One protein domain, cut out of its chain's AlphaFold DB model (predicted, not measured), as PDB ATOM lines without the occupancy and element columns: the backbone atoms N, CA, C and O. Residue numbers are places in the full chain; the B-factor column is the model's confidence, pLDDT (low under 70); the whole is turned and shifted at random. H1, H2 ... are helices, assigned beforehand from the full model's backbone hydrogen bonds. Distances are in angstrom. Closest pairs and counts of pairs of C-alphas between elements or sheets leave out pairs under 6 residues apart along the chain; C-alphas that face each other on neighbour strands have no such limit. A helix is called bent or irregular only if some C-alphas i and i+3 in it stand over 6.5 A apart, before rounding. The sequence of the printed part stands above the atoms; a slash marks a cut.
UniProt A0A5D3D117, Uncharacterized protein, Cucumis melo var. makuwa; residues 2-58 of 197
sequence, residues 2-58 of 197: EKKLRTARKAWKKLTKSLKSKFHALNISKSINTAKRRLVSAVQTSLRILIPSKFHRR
ATOM      1  N   GLU A   2     -10.235 -43.374  -4.604       61.53
ATOM      2  CA  GLU A   2     -10.737 -44.443  -5.496       61.53
ATOM      3  C   GLU A   2     -11.111 -45.773  -4.818       61.53
ATOM      4  O   GLU A   2     -12.087 -46.417  -5.209       61.53
ATOM      5  N   LYS A   3     -10.367 -46.199  -3.787       68.50
ATOM      6  CA  LYS A   3     -10.614 -47.482  -3.100       68.50
ATOM      7  C   LYS A   3     -12.001 -47.525  -2.435       68.50
ATOM      8  O   LYS A   3     -12.688 -48.538  -2.533       68.50
ATOM      9  N   LYS A   4     -12.459 -46.406  -1.854       71.56
ATOM     10  CA  LYS A   4     -13.792 -46.278  -1.227       71.56
ATOM     11  C   LYS A   4     -14.920 -46.384  -2.262       71.56
ATOM     12  O   LYS A   4     -15.907 -47.084  -2.042       71.56
ATOM     13  N   LEU A   5     -14.727 -45.780  -3.435       74.06
ATOM     14  CA  LEU A   5     -15.695 -45.801  -4.534       74.06
ATOM     15  C   LEU A   5     -15.828 -47.203  -5.152       74.06
ATOM     16  O   LEU A   5     -16.931 -47.650  -5.473       74.06
ATOM     17  N   ARG A   6     -14.720 -47.955  -5.239       76.50
ATOM     18  CA  ARG A   6     -14.738 -49.365  -5.658       76.50
ATOM     19  C   ARG A   6     -15.533 -50.244  -4.686       76.50
ATOM     20  O   ARG A   6     -16.287 -51.102  -5.145       76.50
ATOM     21  N   THR A   7     -15.416 -50.022  -3.378       81.94
ATOM     22  CA  THR A   7     -16.174 -50.769  -2.359       81.94
ATOM     23  C   THR A   7     -17.666 -50.448  -2.407       81.94
ATOM     24  O   THR A   7     -18.476 -51.373  -2.464       81.94
ATOM     25  N   ALA A   8     -18.039 -49.170  -2.508       86.19
ATOM     26  CA  ALA A   8     -19.436 -48.764  -2.676       86.19
ATOM     27  C   ALA A   8     -20.054 -49.370  -3.947       86.19
ATOM     28  O   ALA A   8     -21.143 -49.941  -3.915       86.19
ATOM     29  N   ARG A   9     -19.314 -49.361  -5.064       85.81
ATOM     30  CA  ARG A   9     -19.763 -49.970  -6.325       85.81
ATOM     31  C   ARG A   9     -19.928 -51.489  -6.213       85.81
ATOM     32  O   ARG A   9     -20.833 -52.048  -6.833       85.81
ATOM     33  N   LYS A  10     -19.088 -52.169  -5.423       89.38
ATOM     34  CA  LYS A  10     -19.236 -53.603  -5.112       89.38
ATOM     35  C   LYS A  10     -20.475 -53.870  -4.249       89.38
ATOM     36  O   LYS A  10     -21.223 -54.792  -4.567       89.38
ATOM     37  N   ALA A  11     -20.716 -53.065  -3.214       92.81
ATOM     38  CA  ALA A  11     -21.901 -53.176  -2.362       92.81
ATOM     39  C   ALA A  11     -23.195 -52.939  -3.162       92.81
ATOM     40  O   ALA A  11     -24.109 -53.759  -3.113       92.81
ATOM     41  N   TRP A  12     -23.219 -51.906  -4.010       91.19
ATOM     42  CA  TRP A  12     -24.327 -51.624  -4.926       91.19
ATOM     43  C   TRP A  12     -24.616 -52.799  -5.872       91.19
ATOM     44  O   TRP A  12     -25.760 -53.224  -6.036       91.19
ATOM     45  N   LYS A  13     -23.575 -53.398  -6.463       90.38
ATOM     46  CA  LYS A  13     -23.728 -54.597  -7.305       90.38
ATOM     47  C   LYS A  13     -24.299 -55.795  -6.533       90.38
ATOM     48  O   LYS A  13     -25.160 -56.488  -7.066       90.38
ATOM     49  N   LYS A  14     -23.863 -56.040  -5.291       91.38
ATOM     50  CA  LYS A  14     -24.425 -57.114  -4.446       91.38
ATOM     51  C   LYS A  14     -25.902 -56.869  -4.128       91.38
ATOM     52  O   LYS A  14     -26.712 -57.779  -4.289       91.38
ATOM     53  N   LEU A  15     -26.254 -55.639  -3.763       88.06
ATOM     54  CA  LEU A  15     -27.628 -55.244  -3.460       88.06
ATOM     55  C   LEU A  15     -28.536 -55.387  -4.687       88.06
ATOM     56  O   LEU A  15     -29.567 -56.046  -4.619       88.06
ATOM     57  N   THR A  16     -28.121 -54.865  -5.845       88.88
ATOM     58  CA  THR A  16     -28.893 -55.012  -7.094       88.88
ATOM     59  C   THR A  16     -29.046 -56.472  -7.526       88.88
ATOM     60  O   THR A  16     -30.122 -56.841  -7.989       88.88
ATOM     61  N   LYS A  17     -28.026 -57.327  -7.338       88.25
ATOM     62  CA  LYS A  17     -28.136 -58.775  -7.587       88.25
ATOM     63  C   LYS A  17     -29.183 -59.416  -6.672       88.25
ATOM     64  O   LYS A  17     -30.014 -60.166  -7.173       88.25
ATOM     65  N   SER A  18     -29.176 -59.080  -5.378       89.12
ATOM     66  CA  SER A  18     -30.160 -59.577  -4.406       89.12
ATOM     67  C   SER A  18     -31.578 -59.096  -4.702       89.12
ATOM     68  O   SER A  18     -32.528 -59.848  -4.516       89.12
ATOM     69  N   LEU A  19     -31.745 -57.849  -5.145       83.44
ATOM     70  CA  LEU A  19     -33.053 -57.344  -5.547       83.44
ATOM     71  C   LEU A  19     -33.504 -58.037  -6.832       83.44
ATOM     72  O   LEU A  19     -34.594 -58.588  -6.876       83.44
ATOM     73  N   LYS A  20     -32.650 -58.131  -7.854       80.00
ATOM     74  CA  LYS A  20     -32.988 -58.832  -9.100       80.00
ATOM     75  C   LYS A  20     -33.410 -60.286  -8.843       80.00
ATOM     76  O   LYS A  20     -34.409 -60.723  -9.404       80.00
ATOM     77  N   SER A  21     -32.709 -61.006  -7.963       82.12
ATOM     78  CA  SER A  21     -33.060 -62.381  -7.587       82.12
ATOM     79  C   SER A  21     -34.280 -62.491  -6.666       82.12
ATOM     80  O   SER A  21     -34.790 -63.582  -6.489       82.12
ATOM     81  N   LYS A  22     -34.796 -61.412  -6.080       80.62
ATOM     82  CA  LYS A  22     -36.095 -61.444  -5.380       80.62
ATOM     83  C   LYS A  22     -37.240 -61.024  -6.298       80.62
ATOM     84  O   LYS A  22     -38.317 -61.599  -6.252       80.62
ATOM     85  N   PHE A  23     -36.977 -60.086  -7.205       72.62
ATOM     86  CA  PHE A  23     -37.969 -59.553  -8.133       72.62
ATOM     87  C   PHE A  23     -38.193 -60.419  -9.379       72.62
ATOM     88  O   PHE A  23     -39.242 -60.287  -9.992       72.62
ATOM     89  N   HIS A  24     -37.276 -61.322  -9.753       67.38
ATOM     90  CA  HIS A  24     -37.527 -62.267 -10.855       67.38
ATOM     91  C   HIS A  24     -38.622 -63.303 -10.541       67.38
ATOM     92  O   HIS A  24     -39.237 -63.820 -11.463       67.38
ATOM     93  N   ALA A  25     -38.866 -63.580  -9.255       70.75
ATOM     94  CA  ALA A  25     -39.929 -64.474  -8.797       70.75
ATOM     95  C   ALA A  25     -41.304 -63.785  -8.782       70.75
ATOM     96  O   ALA A  25     -42.339 -64.443  -8.748       70.75
ATOM     97  N   LEU A  26     -41.323 -62.451  -8.820       70.69
ATOM     98  CA  LEU A  26     -42.546 -61.676  -8.927       70.69
ATOM     99  C   LEU A  26     -42.860 -61.534 -10.415       70.69
ATOM    100  O   LEU A  26     -42.172 -60.803 -11.123       70.69
ATOM    101  N   ASN A  27     -43.891 -62.230 -10.896       64.88
ATOM    102  CA  ASN A  27     -44.423 -62.020 -12.241       64.88
ATOM    103  C   ASN A  27     -44.862 -60.557 -12.372       64.88
ATOM    104  O   ASN A  27     -45.945 -60.172 -11.933       64.88
ATOM    105  N   ILE A  28     -43.984 -59.721 -12.933       69.25
ATOM    106  CA  ILE A  28     -44.219 -58.287 -13.080       69.25
ATOM    107  C   ILE A  28     -45.387 -58.121 -14.048       69.25
ATOM    108  O   ILE A  28     -45.238 -58.259 -15.265       69.25
ATOM    109  N   SER A  29     -46.560 -57.833 -13.495       75.81
ATOM    110  CA  SER A  29     -47.781 -57.659 -14.266       75.81
ATOM    111  C   SER A  29     -47.636 -56.501 -15.259       75.81
ATOM    112  O   SER A  29     -46.835 -55.569 -15.096       75.81
ATOM    113  N   LYS A  30     -48.448 -56.532 -16.320       73.44
ATOM    114  CA  LYS A  30     -48.490 -55.451 -17.315       73.44
ATOM    115  C   LYS A  30     -48.759 -54.089 -16.652       73.44
ATOM    116  O   LYS A  30     -48.172 -53.102 -17.084       73.44
ATOM    117  N   SER A  31     -49.548 -54.045 -15.573       71.50
ATOM    118  CA  SER A  31     -49.856 -52.820 -14.821       71.50
ATOM    119  C   SER A  31     -48.652 -52.234 -14.076       71.50
ATOM    120  O   SER A  31     -48.457 -51.020 -14.087       71.50
ATOM    121  N   ILE A  32     -47.777 -53.063 -13.497       79.19
ATOM    122  CA  ILE A  32     -46.536 -52.573 -12.868       79.19
ATOM    123  C   ILE A  32     -45.594 -52.001 -13.935       79.19
ATOM    124  O   ILE A  32     -44.961 -50.965 -13.733       79.19
ATOM    125  N   ASN A  33     -45.533 -52.627 -15.112       79.25
ATOM    126  CA  ASN A  33     -44.729 -52.122 -16.223       79.25
ATOM    127  C   ASN A  33     -45.266 -50.802 -16.794       79.25
ATOM    128  O   ASN A  33     -44.466 -49.928 -17.143       79.25
ATOM    129  N   THR A  34     -46.586 -50.614 -16.877       77.50
ATOM    130  CA  THR A  34     -47.161 -49.324 -17.286       77.50
ATOM    131  C   THR A  34     -46.930 -48.249 -16.229       77.50
ATOM    132  O   THR A  34     -46.514 -47.148 -16.587       77.50
ATOM    133  N   ALA A  35     -47.088 -48.568 -14.940       78.25
ATOM    134  CA  ALA A  35     -46.776 -47.654 -13.843       78.25
ATOM    135  C   ALA A  35     -45.295 -47.239 -13.857       78.25
ATOM    136  O   ALA A  35     -44.984 -46.050 -13.823       78.25
ATOM    137  N   LYS A  36     -44.372 -48.192 -14.037       85.44
ATOM    138  CA  LYS A  36     -42.937 -47.916 -14.192       85.44
ATOM    139  C   LYS A  36     -42.658 -46.992 -15.376       85.44
ATOM    140  O   LYS A  36     -41.871 -46.061 -15.241       85.44
ATOM    141  N   ARG A  37     -43.290 -47.223 -16.533       80.31
ATOM    142  CA  ARG A  37     -43.138 -46.347 -17.710       80.31
ATOM    143  C   ARG A  37     -43.640 -44.930 -17.426       80.31
ATOM    144  O   ARG A  37     -42.959 -43.985 -17.807       80.31
ATOM    145  N   ARG A  38     -44.774 -44.783 -16.734       79.62
ATOM    146  CA  ARG A  38     -45.317 -43.476 -16.324       79.62
ATOM    147  C   ARG A  38     -44.373 -42.748 -15.370       79.62
ATOM    148  O   ARG A  38     -44.071 -41.588 -15.613       79.62
ATOM    149  N   LEU A  39     -43.834 -43.440 -14.365       82.88
ATOM    150  CA  LEU A  39     -42.863 -42.869 -13.426       82.88
ATOM    151  C   LEU A  39     -41.564 -42.453 -14.123       82.88
ATOM    152  O   LEU A  39     -41.088 -41.340 -13.927       82.88
ATOM    153  N   VAL A  40     -41.014 -43.309 -14.989       84.62
ATOM    154  CA  VAL A  40     -39.816 -42.972 -15.776       84.62
ATOM    155  C   VAL A  40     -40.087 -41.777 -16.690       84.62
ATOM    156  O   VAL A  40     -39.247 -40.888 -16.774       84.62
ATOM    157  N   SER A  41     -41.254 -41.721 -17.336       75.94
ATOM    158  CA  SER A  41     -41.648 -40.583 -18.170       75.94
ATOM    159  C   SER A  41     -41.775 -39.299 -17.352       75.94
ATOM    160  O   SER A  41     -41.245 -38.282 -17.779       75.94
ATOM    161  N   ALA A  42     -42.413 -39.350 -16.179       77.25
ATOM    162  CA  ALA A  42     -42.603 -38.200 -15.294       77.25
ATOM    163  C   ALA A  42     -41.267 -37.634 -14.787       77.25
ATOM    164  O   ALA A  42     -41.044 -36.424 -14.815       77.25
ATOM    165  N   VAL A  43     -40.340 -38.518 -14.401       78.94
ATOM    166  CA  VAL A  43     -38.977 -38.137 -14.002       78.94
ATOM    167  C   VAL A  43     -38.194 -37.586 -15.194       78.94
ATOM    168  O   VAL A  43     -37.468 -36.608 -15.071       78.94
ATOM    169  N   GLN A  44     -38.348 -38.167 -16.386       72.88
ATOM    170  CA  GLN A  44     -37.713 -37.624 -17.584       72.88
ATOM    171  C   GLN A  44     -38.265 -36.246 -17.953       72.88
ATOM    172  O   GLN A  44     -37.492 -35.401 -18.391       72.88
ATOM    173  N   THR A  45     -39.566 -35.996 -17.797       68.94
ATOM    174  CA  THR A  45     -40.165 -34.682 -18.068       68.94
ATOM    175  C   THR A  45     -39.760 -33.636 -17.038       68.94
ATOM    176  O   THR A  45     -39.445 -32.520 -17.435       68.94
ATOM    177  N   SER A  46     -39.665 -33.982 -15.752       71.12
ATOM    178  CA  SER A  46     -39.186 -33.040 -14.732       71.12
ATOM    179  C   SER A  46     -37.703 -32.701 -14.920       71.12
ATOM    180  O   SER A  46     -37.311 -31.540 -14.827       71.12
ATOM    181  N   LEU A  47     -36.879 -33.680 -15.306       65.62
ATOM    182  CA  LEU A  47     -35.470 -33.450 -15.634       65.62
ATOM    183  C   LEU A  47     -35.268 -32.686 -16.953       65.62
ATOM    184  O   LEU A  47     -34.220 -32.072 -17.137       65.62
ATOM    185  N   ARG A  48     -36.248 -32.680 -17.871       60.91
ATOM    186  CA  ARG A  48     -36.193 -31.837 -19.082       60.91
ATOM    187  C   ARG A  48     -36.274 -30.348 -18.755       60.91
ATOM    188  O   ARG A  48     -35.672 -29.562 -19.469       60.91
ATOM    189  N   ILE A  49     -36.972 -29.979 -17.684       64.44
ATOM    190  CA  ILE A  49     -37.104 -28.580 -17.250       64.44
ATOM    191  C   ILE A  49     -35.815 -28.112 -16.554       64.44
ATOM    192  O   ILE A  49     -35.441 -26.950 -16.656       64.44
ATOM    193  N   LEU A  50     -35.102 -29.031 -15.892       61.47
ATOM    194  CA  LEU A  50     -33.901 -28.714 -15.115       61.47
ATOM    195  C   LEU A  50     -32.587 -28.734 -15.920       61.47
ATOM    196  O   LEU A  50     -31.577 -28.209 -15.459       61.47
ATOM    197  N   ILE A  51     -32.559 -29.387 -17.088       58.03
ATOM    198  CA  ILE A  51     -31.331 -29.611 -17.864       58.03
ATOM    199  C   ILE A  51     -31.332 -28.702 -19.106       58.03
ATOM    200  O   ILE A  51     -32.233 -28.826 -19.929       58.03
ATOM    201  N   PRO A  52     -30.309 -27.851 -19.320       57.66
ATOM    202  CA  PRO A  52     -30.220 -26.991 -20.498       57.66
ATOM    203  C   PRO A  52     -30.312 -27.777 -21.813       57.66
ATOM    204  O   PRO A  52     -29.688 -28.834 -21.971       57.66
ATOM    205  N   SER A  53     -31.019 -27.210 -22.798       58.28
ATOM    206  CA  SER A  53     -31.392 -27.848 -24.074       58.28
ATOM    207  C   SER A  53     -30.243 -28.493 -24.864       58.28
ATOM    208  O   SER A  53     -30.445 -29.419 -25.657       58.28
ATOM    209  N   LYS A  54     -29.006 -28.059 -24.603       57.44
ATOM    210  CA  LYS A  54     -27.772 -28.572 -25.209       57.44
ATOM    211  C   LYS A  54     -27.445 -30.019 -24.798       57.44
ATOM    212  O   LYS A  54     -26.825 -30.736 -25.582       57.44
ATOM    213  N   PHE A  55     -27.905 -30.487 -23.633       54.78
ATOM    214  CA  PHE A  55     -27.685 -31.864 -23.160       54.78
ATOM    215  C   PHE A  55     -28.804 -32.845 -23.546       54.78
ATOM    216  O   PHE A  55     -28.581 -34.060 -23.551       54.78
ATOM    217  N   HIS A  56     -29.981 -32.356 -23.960       52.88
ATOM    218  CA  HIS A  56     -31.090 -33.217 -24.395       52.88
ATOM    219  C   HIS A  56     -30.733 -34.087 -25.605       52.88
ATOM    220  O   HIS A  56     -31.172 -35.233 -25.682       52.88
ATOM    221  N   ARG A  57     -29.870 -33.600 -26.510       54.69
ATOM    222  CA  ARG A  57     -29.454 -34.364 -27.700       54.69
ATOM    223  C   ARG A  57     -28.630 -35.614 -27.375       54.69
ATOM    224  O   ARG A  57     -28.595 -36.532 -28.188       54.69
ATOM    225  N   ARG A  58     -27.970 -35.671 -26.210       55.16
ATOM    226  CA  ARG A  58     -27.100 -36.801 -25.836       55.16
ATOM    227  C   ARG A  58     -27.787 -37.813 -24.921       55.16
ATOM    228  O   ARG A  58     -27.501 -38.998 -25.033       55.16
TER     229      ARG A  58
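What this domain is: This is residues 2 to 58 of the 197 residues of an uncharacterized protein of Cucumis melo var. makuwa (UniProt A0A5D3D117). Two long helices, H1 and H2, make the arms of a wide, open V, joined at its closed end by the link of residues 24 to 29, with empty space between the arms. At the far end of H2 a tight turn leads into the short, irregular H3, which folds back out of the plane of the V. The printed part has 57 residues, with three named helices in the order H1, H2, H3 and no named strand; the class is all helix. It is extended, with a radius of gyration of the C-alphas of 16.6 A, and flat, spanning 40 by 36 by 15 A.

How they stand to each other: H1, residues 2 to 23, comes first and touches no helix. A short link of 6 residues leads to H2, residues 30 to 50, and H1 and H2 are apart. A tight link of 2 residues leads on to H3, residues 53 to 58. H2 and H3 are close but not clearly touching; their closest C-alphas, those of Arg 48 and His 56, are 7.5 A apart. They run opposite ways at a steep tilt of 44 degrees, though the line of H3 is a rough one. H1 and H3 are apart. Every O i to N i+4 pair is within hydrogen-bond range in H1, against 15 of 17 in H2 and 0 of 2 in H3, where 2 of 3 O i to N i+3 pairs are within range.

Where its parts are: H1 runs 31.3 A from C-alpha 2 at (-10.737, -44.443, -5.496) to C-alpha 23. H2 runs 30.5 A from C-alpha 30 at (-48.490, -55.451, -17.315) to C-alpha 50. H3 measures 10.1 A and ends with C-alpha 58 at (-27.100, -36.801, -25.836); it is only just irregular, with C-alphas 54 and 57 6.53 A apart.

The domain as a whole: The two C-alphas farthest apart, those of Ala 25 and Lys 54, are 41.3 A apart. Residues 2 to 46 and 49 to 55 stand free. The printed part has no cut and no long link. The mean pLDDT of the printed part is 74.6; 18 residues are under 70, among them residues 47 to 58.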